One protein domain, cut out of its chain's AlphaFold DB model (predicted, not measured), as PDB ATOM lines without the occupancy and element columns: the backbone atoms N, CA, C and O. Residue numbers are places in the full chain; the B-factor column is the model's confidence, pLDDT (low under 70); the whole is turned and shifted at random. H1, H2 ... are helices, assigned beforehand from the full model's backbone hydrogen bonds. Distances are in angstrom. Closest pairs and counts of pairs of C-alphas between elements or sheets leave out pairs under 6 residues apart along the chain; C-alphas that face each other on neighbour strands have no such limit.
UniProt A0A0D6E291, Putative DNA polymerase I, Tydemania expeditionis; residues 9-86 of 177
ATOM      1  N   SER A   9     -32.749  -0.750  40.338       58.12
ATOM      2  CA  SER A   9     -32.159   0.387  41.046       58.12
ATOM      3  C   SER A   9     -31.988   1.629  40.165       58.12
ATOM      4  O   SER A   9     -32.438   2.706  40.532       58.12
ATOM      5  N   ALA A  10     -31.400   1.491  38.979       63.78
ATOM      6  CA  ALA A  10     -31.241   2.587  38.029       63.78
ATOM      7  C   ALA A  10     -32.591   3.079  37.470       63.78
ATOM      8  O   ALA A  10     -32.740   4.272  37.227       63.78
ATOM      9  N   TRP A  11     -33.587   2.198  37.312       65.12
ATOM     10  CA  TRP A  11     -34.946   2.605  36.932       65.12
ATOM     11  C   TRP A  11     -35.651   3.367  38.063       65.12
ATOM     12  O   TRP A  11     -36.205   4.435  37.819       65.12
ATOM     13  N   ALA A  12     -35.592   2.861  39.297       63.31
ATOM     14  CA  ALA A  12     -36.206   3.502  40.454       63.31
ATOM     15  C   ALA A  12     -35.596   4.892  40.674       63.31
ATOM     16  O   ALA A  12     -36.320   5.881  40.685       63.31
ATOM     17  N   ILE A  13     -34.266   5.004  40.695       63.03
ATOM     18  CA  ILE A  13     -33.568   6.290  40.851       63.03
ATOM     19  C   ILE A  13     -33.928   7.279  39.728       63.03
ATOM     20  O   ILE A  13     -34.046   8.475  39.974       63.03
ATOM     21  N   GLN A  14     -34.119   6.801  38.494       65.38
ATOM     22  CA  GLN A  14     -34.431   7.665  37.352       65.38
ATOM     23  C   GLN A  14     -35.884   8.172  37.341       65.38
ATOM     24  O   GLN A  14     -36.133   9.268  36.841       65.38
ATOM     25  N   TYR A  15     -36.844   7.381  37.833       62.75
ATOM     26  CA  TYR A  15     -38.279   7.643  37.645       62.75
ATOM     27  C   TYR A  15     -39.076   7.840  38.942       62.75
ATOM     28  O   TYR A  15     -40.250   8.201  38.869       62.75
ATOM     29  N   THR A  16     -38.469   7.648  40.115       66.75
ATOM     30  CA  THR A  16     -39.089   7.969  41.408       66.75
ATOM     31  C   THR A  16     -38.373   9.158  42.046       66.75
ATOM     32  O   THR A  16     -37.214   9.079  42.434       66.75
ATOM     33  N   ALA A  17     -39.071  10.295  42.114       64.88
ATOM     34  CA  ALA A  17     -38.567  11.516  42.750       64.88
ATOM     35  C   ALA A  17     -38.669  11.471  44.286       64.88
ATOM     36  O   ALA A  17     -38.107  12.325  44.966       64.88
ATOM     37  N   ASP A  18     -39.401  10.493  44.821       76.38
ATOM     38  CA  ASP A  18     -39.641  10.354  46.251       76.38
ATOM     39  C   ASP A  18     -38.374   9.823  46.962       76.38
ATOM     40  O   ASP A  18     -37.870   8.753  46.591       76.38
ATOM     41  N   PRO A  19     -37.852  10.539  47.980       76.69
ATOM     42  CA  PRO A  19     -36.662  10.144  48.737       76.69
ATOM     43  C   PRO A  19     -36.721   8.728  49.322       76.69
ATOM     44  O   PRO A  19     -35.679   8.089  49.476       76.69
ATOM     45  N   LEU A  20     -37.918   8.201  49.605       72.94
ATOM     46  CA  LEU A  20     -38.094   6.859  50.162       72.94
ATOM     47  C   LEU A  20     -37.535   5.768  49.238       72.94
ATOM     48  O   LEU A  20     -36.926   4.806  49.701       72.94
ATOM     49  N   PHE A  21     -37.667   5.936  47.922       69.56
ATOM     50  CA  PHE A  21     -37.188   4.968  46.927       69.56
ATOM     51  C   PHE A  21     -35.694   5.114  46.608       69.56
ATOM     52  O   PHE A  21     -35.174   4.407  45.744       69.56
ATOM     53  N   GLN A  22     -34.989   5.997  47.321       73.44
ATOM     54  CA  GLN A  22     -33.536   6.142  47.247       73.44
ATOM     55  C   GLN A  22     -32.814   5.407  48.389       73.44
ATOM     56  O   GLN A  22     -31.598   5.220  48.318       73.44
ATOM     57  N   HIS A  23     -33.535   4.946  49.422       83.44
ATOM     58  CA  HIS A  23     -32.935   4.168  50.504       83.44
ATOM     59  C   HIS A  23     -32.465   2.788  50.002       83.44
ATOM     60  O   HIS A  23     -33.278   2.032  49.458       83.44
ATOM     61  N   PRO A  24     -31.188   2.411  50.220       83.12
ATOM     62  CA  PRO A  24     -30.628   1.157  49.713       83.12
ATOM     63  C   PRO A  24     -31.415  -0.090  50.124       83.12
ATOM     64  O   PRO A  24     -31.611  -0.982  49.302       83.12
ATOM     65  N   GLU A  25     -31.914  -0.132  51.362       87.31
ATOM     66  CA  GLU A  25     -32.702  -1.257  51.876       87.31
ATOM     67  C   GLU A  25     -34.030  -1.421  51.133       87.31
ATOM     68  O   GLU A  25     -34.399  -2.532  50.757       87.31
ATOM     69  N   ILE A  26     -34.719  -0.312  50.849       84.75
ATOM     70  CA  ILE A  26     -35.989  -0.312  50.119       84.75
ATOM     71  C   ILE A  26     -35.755  -0.770  48.676       84.75
ATOM     72  O   ILE A  26     -36.456  -1.651  48.176       84.75
ATOM     73  N   VAL A  27     -34.726  -0.237  48.011       80.75
ATOM     74  CA  VAL A  27     -34.363  -0.639  46.642       80.75
ATOM     75  C   VAL A  27     -33.980  -2.119  46.578       80.75
ATOM     76  O   VAL A  27     -34.389  -2.830  45.653       80.75
ATOM     77  N   GLN A  28     -33.218  -2.607  47.558       84.81
ATOM     78  CA  GLN A  28     -32.840  -4.013  47.656       84.81
ATOM     79  C   GLN A  28     -34.062  -4.904  47.879       84.81
ATOM     80  O   GLN A  28     -34.201  -5.914  47.186       84.81
ATOM     81  N   TRP A  29     -34.965  -4.510  48.778       88.31
ATOM     82  CA  TRP A  29     -36.210  -5.226  49.027       88.31
ATOM     83  C   TRP A  29     -37.052  -5.334  47.756       88.31
ATOM     84  O   TRP A  29     -37.423  -6.438  47.365       88.31
ATOM     85  N   PHE A  30     -37.272  -4.225  47.040       85.56
ATOM     86  CA  PHE A  30     -37.999  -4.250  45.767       85.56
ATOM     87  C   PHE A  30     -37.309  -5.147  44.740       85.56
ATOM     88  O   PHE A  30     -37.972  -5.914  44.046       85.56
ATOM     89  N   THR A  31     -35.978  -5.100  44.659       83.38
ATOM     90  CA  THR A  31     -35.210  -5.956  43.745       83.38
ATOM     91  C   THR A  31     -35.445  -7.434  44.035       83.38
ATOM     92  O   THR A  31     -35.722  -8.203  43.114       83.38
ATOM     93  N   GLN A  32     -35.389  -7.830  45.308       88.19
ATOM     94  CA  GLN A  32     -35.668  -9.200  45.734       88.19
ATOM     95  C   GLN A  32     -37.130  -9.583  45.485       88.19
ATOM     96  O   GLN A  32     -37.393 -10.655  44.944       88.19
ATOM     97  N   PHE A  33     -38.069  -8.695  45.813       89.19
ATOM     98  CA  PHE A  33     -39.496  -8.908  45.604       89.19
ATOM     99  C   PHE A  33     -39.828  -9.143  44.126       89.19
ATOM    100  O   PHE A  33     -40.472 -10.133  43.793       89.19
ATOM    101  N   PHE A  34     -39.353  -8.288  43.216       86.12
ATOM    102  CA  PHE A  34     -39.617  -8.464  41.786       86.12
ATOM    103  C   PHE A  34     -38.912  -9.692  41.205       86.12
ATOM    104  O   PHE A  34     -39.473 -10.339  40.319       86.12
ATOM    105  N   ALA A  35     -37.721 -10.044  41.704       86.12
ATOM    106  CA  ALA A  35     -37.050 -11.283  41.318       86.12
ATOM    107  C   ALA A  35     -37.872 -12.513  41.734       86.12
ATOM    108  O   ALA A  35     -38.096 -13.405  40.916       86.12
ATOM    109  N   LEU A  36     -38.387 -12.536  42.968       90.06
ATOM    110  CA  LEU A  36     -39.261 -13.606  43.447       90.06
ATOM    111  C   LEU A  36     -40.569 -13.662  42.648       90.06
ATOM    112  O   LEU A  36     -40.918 -14.717  42.127       90.06
ATOM    113  N   ALA A  37     -41.242 -12.524  42.460       87.44
ATOM    114  CA  ALA A  37     -42.488 -12.437  41.699       87.44
ATOM    115  C   ALA A  37     -42.319 -12.906  40.241       87.44
ATOM    116  O   ALA A  37     -43.227 -13.506  39.657       87.44
ATOM    117  N   GLN A  38     -41.148 -12.667  39.638       83.19
ATOM    118  CA  GLN A  38     -40.822 -13.191  38.314       83.19
ATOM    119  C   GLN A  38     -40.745 -14.722  38.321       83.19
ATOM    120  O   GLN A  38     -41.319 -15.355  37.434       83.19
ATOM    121  N   VAL A  39     -40.068 -15.314  39.310       86.31
ATOM    122  CA  VAL A  39     -39.957 -16.774  39.453       86.31
ATOM    123  C   VAL A  39     -41.325 -17.405  39.706       86.31
ATOM    124  O   VAL A  39     -41.675 -18.365  39.025       86.31
ATOM    125  N   GLU A  40     -42.135 -16.838  40.601       88.06
ATOM    126  CA  GLU A  40     -43.492 -17.323  40.890       88.06
ATOM    127  C   GLU A  40     -44.398 -17.271  39.653       88.06
ATOM    128  O   GLU A  40     -45.114 -18.228  39.342       88.06
ATOM    129  N   SER A  41     -44.337 -16.172  38.894       82.06
ATOM    130  CA  SER A  41     -45.055 -16.036  37.623       82.06
ATOM    131  C   SER A  41     -44.640 -17.123  36.627       82.06
ATOM    132  O   SER A  41     -45.487 -17.742  35.976       82.06
ATOM    133  N   PHE A  42     -43.338 -17.410  36.551       82.62
ATOM    134  CA  PHE A  42     -42.788 -18.441  35.677       82.62
ATOM    135  C   PHE A  42     -43.188 -19.857  36.118       82.62
ATOM    136  O   PHE A  42     -43.554 -20.690  35.286       82.62
ATOM    137  N   GLU A  43     -43.204 -20.128  37.424       87.31
ATOM    138  CA  GLU A  43     -43.667 -21.397  37.985       87.31
ATOM    139  C   GLU A  43     -45.157 -21.625  37.692       87.31
ATOM    140  O   GLU A  43     -45.537 -22.674  37.160       87.31
ATOM    141  N   LYS A  44     -46.009 -20.631  37.977       84.62
ATOM    142  CA  LYS A  44     -47.451 -20.687  37.686       84.62
ATOM    143  C   LYS A  44     -47.703 -20.912  36.198       84.62
ATOM    144  O   LYS A  44     -48.579 -21.699  35.818       84.62
ATOM    145  N   PHE A  45     -46.903 -20.261  35.357       81.31
ATOM    146  CA  PHE A  45     -46.935 -20.468  33.923       81.31
ATOM    147  C   PHE A  45     -46.608 -21.924  33.552       81.31
ATOM    148  O   PHE A  45     -47.404 -22.548  32.855       81.31
ATOM    149  N   PHE A  46     -45.515 -22.512  34.048       84.31
ATOM    150  CA  PHE A  46     -45.184 -23.911  33.747       84.31
ATOM    151  C   PHE A  46     -46.211 -24.903  34.270       84.31
ATOM    152  O   PHE A  46     -46.491 -25.894  33.596       84.31
ATOM    153  N   ARG A  47     -46.793 -24.650  35.445       87.69
ATOM    154  CA  ARG A  47     -47.905 -25.459  35.959       87.69
ATOM    155  C   ARG A  47     -49.066 -25.463  34.969       87.69
ATOM    156  O   ARG A  47     -49.564 -26.532  34.642       87.69
ATOM    157  N   THR A  48     -49.418 -24.296  34.432       84.38
ATOM    158  CA  THR A  48     -50.455 -24.160  33.395       84.38
ATOM    159  C   THR A  48     -50.036 -24.820  32.082       84.38
ATOM    160  O   THR A  48     -50.828 -25.505  31.449       84.38
ATOM    161  N   LEU A  49     -48.784 -24.658  31.654       83.00
ATOM    162  CA  LEU A  49     -48.302 -25.240  30.404       83.00
ATOM    163  C   LEU A  49     -48.338 -26.773  30.447       83.00
ATOM    164  O   LEU A  49     -48.743 -27.398  29.472       83.00
ATOM    165  N   LYS A  50     -47.975 -27.371  31.589       86.44
ATOM    166  CA  LYS A  50     -48.007 -28.825  31.799       86.44
ATOM    167  C   LYS A  50     -49.394 -29.425  31.585       86.44
ATOM    168  O   LYS A  50     -49.473 -30.529  31.061       86.44
ATOM    169  N   THR A  51     -50.475 -28.713  31.915       89.81
ATOM    170  CA  THR A  51     -51.841 -29.221  31.678       89.81
ATOM    171  C   THR A  51     -52.210 -29.281  30.196       89.81
ATOM    172  O   THR A  51     -53.197 -29.912  29.843       89.81
ATOM    173  N   HIS A  52     -51.436 -28.616  29.335       88.38
ATOM    174  CA  HIS A  52     -51.652 -28.538  27.892       88.38
ATOM    175  C   HIS A  52     -50.629 -29.372  27.100       88.38
ATOM    176  O   HIS A  52     -50.586 -29.276  25.873       88.38
ATOM    177  N   ILE A  53     -49.784 -30.164  27.773       89.88
ATOM    178  CA  ILE A  53     -48.817 -31.057  27.127       89.88
ATOM    179  C   ILE A  53     -49.419 -32.455  26.997       89.88
ATOM    180  O   ILE A  53     -49.837 -33.060  27.981       89.88
ATOM    181  N   TYR A  54     -49.410 -32.988  25.779       91.12
ATOM    182  CA  TYR A  54     -49.810 -34.357  25.476       91.12
ATOM    183  C   TYR A  54     -48.880 -34.942  24.412       91.12
ATOM    184  O   TYR A  54     -48.683 -34.330  23.363       91.12
ATOM    185  N   LEU A  55     -48.307 -36.123  24.680       90.06
ATOM    186  CA  LEU A  55     -47.352 -36.808  23.791       90.06
ATOM    187  C   LEU A  55     -46.232 -35.874  23.287       90.06
ATOM    188  O   LEU A  55     -46.035 -35.729  22.080       90.06
ATOM    189  N   ASP A  56     -45.564 -35.182  24.216       88.31
ATOM    190  CA  ASP A  56     -44.483 -34.215  23.955       88.31
ATOM    191  C   ASP A  56     -44.842 -33.065  22.996       88.31
ATOM    192  O   ASP A  56     -43.976 -32.376  22.454       88.31
ATOM    193  N   LYS A  57     -46.139 -32.808  22.804       90.88
ATOM    194  CA  LYS A  57     -46.666 -31.681  22.034       90.88
ATOM    195  C   LYS A  57     -47.531 -30.798  22.918       90.88
ATOM    196  O   LYS A  57     -48.169 -31.267  23.856       90.88
ATOM    197  N   ILE A  58     -47.560 -29.507  22.602       89.25
ATOM    198  CA  ILE A  58     -48.371 -28.521  23.321       89.25
ATOM    199  C   ILE A  58     -49.638 -28.251  22.522       89.25
ATOM    200  O   ILE A  58     -49.565 -27.847  21.362       89.25
ATOM    201  N   TYR A  59     -50.782 -28.417  23.173       91.38
ATOM    202  CA  TYR A  59     -52.105 -28.116  22.639       91.38
ATOM    203  C   TYR A  59     -52.708 -26.969  23.450       91.38
ATOM    204  O   TYR A  59     -53.359 -27.205  24.469       91.38
ATOM    205  N   PRO A  60     -52.443 -25.711  23.065       89.00
ATOM    206  CA  PRO A  60     -52.970 -24.571  23.795       89.00
ATOM    207  C   PRO A  60     -54.487 -24.469  23.630       89.00
ATOM    208  O   PRO A  60     -55.040 -24.797  22.580       89.00
ATOM    209  N   LEU A  61     -55.138 -23.943  24.661       89.12
ATOM    210  CA  LEU A  61     -56.524 -23.516  24.584       89.12
ATOM    211  C   LEU A  61     -56.576 -22.163  23.871       89.12
ATOM    212  O   LEU A  61     -55.795 -21.263  24.195       89.12
ATOM    213  N   TRP A  62     -57.507 -22.038  22.931       91.69
ATOM    214  CA  TRP A  62     -57.844 -20.789  22.259       91.69
ATOM    215  C   TRP A  62     -59.265 -20.417  22.649       91.69
ATOM    216  O   TRP A  62     -60.206 -21.133  22.314       91.69
ATOM    217  N   ASP A  63     -59.407 -19.312  23.363       92.19
ATOM    218  CA  ASP A  63     -60.700 -18.785  23.763       92.19
ATOM    219  C   ASP A  63     -61.038 -17.578  22.890       92.19
ATOM    220  O   ASP A  63     -60.440 -16.500  22.996       92.19
ATOM    221  N   LEU A  64     -61.991 -17.804  21.985       94.00
ATOM    222  CA  LEU A  64     -62.476 -16.821  21.021       94.00
ATOM    223  C   LEU A  64     -63.349 -15.739  21.670       94.00
ATOM    224  O   LEU A  64     -63.492 -14.670  21.087       94.00
ATOM    225  N   MET A  65     -63.915 -16.008  22.849       92.38
ATOM    226  CA  MET A  65     -64.836 -15.109  23.556       92.38
ATOM    227  C   MET A  65     -64.228 -14.553  24.849       92.38
ATOM    228  O   MET A  65     -64.919 -13.917  25.636       92.38
ATOM    229  N   GLY A  66     -62.928 -14.770  25.068       89.00
ATOM    230  CA  GLY A  66     -62.270 -14.423  26.326       89.00
ATOM    231  C   GLY A  66     -62.014 -12.930  26.547       89.00
ATOM    232  O   GLY A  66     -61.633 -12.550  27.650       89.00
ATOM    233  N   ALA A  67     -62.165 -12.074  25.530       91.56
ATOM    234  CA  ALA A  67     -61.975 -10.631  25.668       91.56
ATOM    235  C   ALA A  67     -63.111  -9.835  25.017       91.56
ATOM    236  O   ALA A  67     -63.458 -10.076  23.862       91.56
ATOM    237  N   ASP A  68     -63.566  -8.784  25.702       92.75
ATOM    238  CA  ASP A  68     -64.664  -7.907  25.255       92.75
ATOM    239  C   ASP A  68     -64.379  -7.181  23.927       92.75
ATOM    240  O   ASP A  68     -65.286  -6.760  23.219       92.75
ATOM    241  N   THR A  69     -63.100  -7.052  23.560       91.06
ATOM    242  CA  THR A  69     -62.645  -6.410  22.310       91.06
ATOM    243  C   THR A  69     -62.651  -7.350  21.098       91.06
ATOM    244  O   THR A  69     -62.209  -6.959  20.020       91.06
ATOM    245  N   GLY A  70     -63.074  -8.609  21.269       90.25
ATOM    246  CA  GLY A  70     -62.985  -9.650  20.238       90.25
ATOM    247  C   GLY A  70     -61.574 -10.223  20.045       90.25
ATOM    248  O   GLY A  70     -61.323 -10.962  19.092       90.25
ATOM    249  N   ARG A  71     -60.621  -9.890  20.928       91.06
ATOM    250  CA  ARG A  71     -59.275 -10.481  20.921       91.06
ATOM    251  C   ARG A  71     -59.333 -11.939  21.385       91.06
ATOM    252  O   ARG A  71     -59.843 -12.235  22.460       91.06
ATOM    253  N   ILE A  72     -58.709 -12.833  20.621       92.69
ATOM    254  CA  ILE A  72     -58.547 -14.237  21.013       92.69
ATOM    255  C   ILE A  72     -57.562 -14.314  22.179       92.69
ATOM    256  O   ILE A  72     -56.422 -13.846  22.075       92.69
ATOM    257  N   THR A  73     -57.980 -14.935  23.278       90.88
ATOM    258  CA  THR A  73     -57.087 -15.233  24.400       90.88
ATOM    259  C   THR A  73     -56.581 -16.671  24.296       90.88
ATOM    260  O   THR A  73     -57.205 -17.528  23.672       90.88
ATOM    261  N   HIS A  74     -55.386 -16.940  24.826       89.81
ATOM    262  CA  HIS A  74     -54.755 -18.247  24.666       89.81
ATOM    263  C   HIS A  74     -53.848 -18.615  25.841       89.81
ATOM    264  O   HIS A  74     -53.269 -17.737  26.490       89.81
ATOM    265  N   SER A  75     -53.618 -19.916  26.040       85.31
ATOM    266  CA  SER A  75     -52.717 -20.437  27.084       85.31
ATOM    267  C   SER A  75     -51.248 -20.606  26.653       85.31
ATOM    268  O   SER A  75     -50.431 -21.102  27.428       85.31
ATOM    269  N   THR A  76     -50.868 -20.172  25.442       83.81
ATOM    270  CA  THR A  76     -49.471 -20.280  24.971       83.81
ATOM    271  C   THR A  76     -48.488 -19.425  25.792       83.81
ATOM    272  O   THR A  76     -48.867 -18.362  26.302       83.81
ATOM    273  N   PRO A  77     -47.203 -19.836  25.889       79.88
ATOM    274  CA  PRO A  77     -46.183 -19.047  26.568       79.88
ATOM    275  C   PRO A  77     -46.069 -17.627  26.023       79.88
ATOM    276  O   PRO A  77     -46.023 -17.407  24.810       79.88
ATOM    277  N   ARG A  78     -45.970 -16.647  26.926       77.25
ATOM    278  CA  ARG A  78     -45.703 -15.238  26.581       77.25
ATOM    279  C   ARG A  78     -44.238 -14.857  26.761       77.25
ATOM    280  O   ARG A  78     -43.732 -14.033  26.003       77.25
ATOM    281  N   ASP A  79     -43.576 -15.459  27.744       80.06
ATOM    282  CA  ASP A  79     -42.175 -15.194  28.051       80.06
ATOM    283  C   ASP A  79     -41.232 -15.764  26.976       80.06
ATOM    284  O   ASP A  79     -41.471 -16.840  26.425       80.06
ATOM    285  N   SER A  80     -40.155 -15.039  26.661       81.25
ATOM    286  CA  SER A  80     -39.203 -15.451  25.623       81.25
ATOM    287  C   SER A  80     -38.412 -16.702  25.994       81.25
ATOM    288  O   SER A  80     -38.177 -17.527  25.116       81.25
ATOM    289  N   SER A  81     -38.043 -16.862  27.263       80.31
ATOM    290  CA  SER A  81     -37.312 -18.032  27.762       80.31
ATOM    291  C   SER A  81     -38.210 -19.271  27.761       80.31
ATOM    292  O   SER A  81     -37.774 -20.372  27.442       80.31
ATOM    293  N   ALA A  82     -39.505 -19.096  28.037       79.69
ATOM    294  CA  ALA A  82     -40.481 -20.175  27.885       79.69
ATOM    295  C   ALA A  82     -40.780 -20.520  26.414       79.69
ATOM    296  O   ALA A  82     -41.122 -21.656  26.104       79.69
ATOM    297  N   ARG A  83     -40.668 -19.564  25.484       84.94
ATOM    298  CA  ARG A  83     -40.808 -19.840  24.042       84.94
ATOM    299  C   ARG A  83     -39.570 -20.496  23.443       84.94
ATOM    300  O   ARG A  83     -39.719 -21.244  22.486       84.94
ATOM    301  N   SER A  84     -38.374 -20.243  23.978       86.31
ATOM    302  CA  SER A  84     -37.126 -20.776  23.412       86.31
ATOM    303  C   SER A  84     -36.974 -22.288  23.565       86.31
ATOM    304  O   SER A  84     -36.179 -22.884  22.850       86.31
ATOM    305  N   ILE A  85     -37.731 -22.911  24.471       85.19
ATOM    306  CA  ILE A  85     -37.778 -24.373  24.618       85.19
ATOM    307  C   ILE A  85     -38.744 -25.042  23.629       85.19
ATOM    308  O   ILE A  85     -38.768 -26.266  23.533       85.19
ATOM    309  N   LEU A  86     -39.559 -24.265  22.906       87.75
ATOM    310  CA  LEU A  86     -40.490 -24.801  21.920       87.75
ATOM    311  C   LEU A  86     -39.775 -25.014  20.595       87.75
ATOM    312  O   LEU A  86     -39.253 -24.069  20.004       87.75
TER     313      LEU A  86
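Overview. This is residues 9 to 86 of the 177 residues of the protein "Putative DNA polymerase I" of Tydemania expeditionis (UniProt A0A0D6E291). One long helix, H3, makes the longest axis of a flat, open model, with the two small helices H1 and H2 at its first end and a long loop, residues 51 to 79, leading away from its other end. The loop runs out to one side of H3, turns round near Thr 69 and folds back alongside itself, where residues 62 to 63 and 73 to 74 form a short antiparallel pairing, and leads to the short helix H4, which lies near H3. The printed part has 78 residues with four named helices, in the order H1, H2, H3, H4, and no named strand; the class is all helix. The whole is extended, with a radius of gyration of the C-alphas of 18.2 A and spans of 51 by 32 by 17 A.

Along the chain. H3, residues 24 to 50, is 39.0 A long from C-alpha 24 at (-30.628, 1.157, 49.713) to C-alpha 50 at (-48.007, -28.825, 31.799). Before it come H1, residues 9 to 15, 10.1 A long, starting with C-alpha 9 at (-32.159, 0.387, 41.046), and H2, residues 19 to 22, 5.3 A long. H4, residues 80 to 84, is 6.1 A long and ends with C-alpha 84 at (-37.126, -20.776, 23.412).

Arrangement. H3 touches H1 with residues 27 to 31 alone; the closest C-alphas are those of Val 27 and Ser 9, 6.1 A apart. The lines of H1 and H3 stand about perpendicular, at 79 degrees. H2 and H3 are close but not clearly touching, with the C-alphas of Phe 21 and Val 27 closest at 6.3 A. H1 and H2 touch only at the corner by their link, where the C-alphas of Ile 13 and Gln 22 are closest at 6.4 A. H3 and H4 are near each other, with their closest C-alphas 8.3 A apart. H4 is apart from H1 and from H2. In the stretch between H3 and H4, residues 53 to 54 pair with 57 to 58 and residues 62 to 63 with 73 to 74, both antiparallel. In H1, H3 and H4 every O i to N i+4 pair is within hydrogen-bond range; H2 is too short for such a pair, and its 1 pair of O i and N i+3 is within range.

Size, cuts and confidence. The C-alphas farthest apart in the domain are those of Pro 19 and Leu 55, at 54.2 A. The printed part has no cut. The links from H1 to H2 and from H2 to H3 are tight, and the link from H3 to H4, 29 residues, is long. Residues 14 to 20 stand free, and so do residues 32 to 41 of H3. Mean pLDDT of the printed part is 83.3; residues 9 to 17 and residue 21 are under 70.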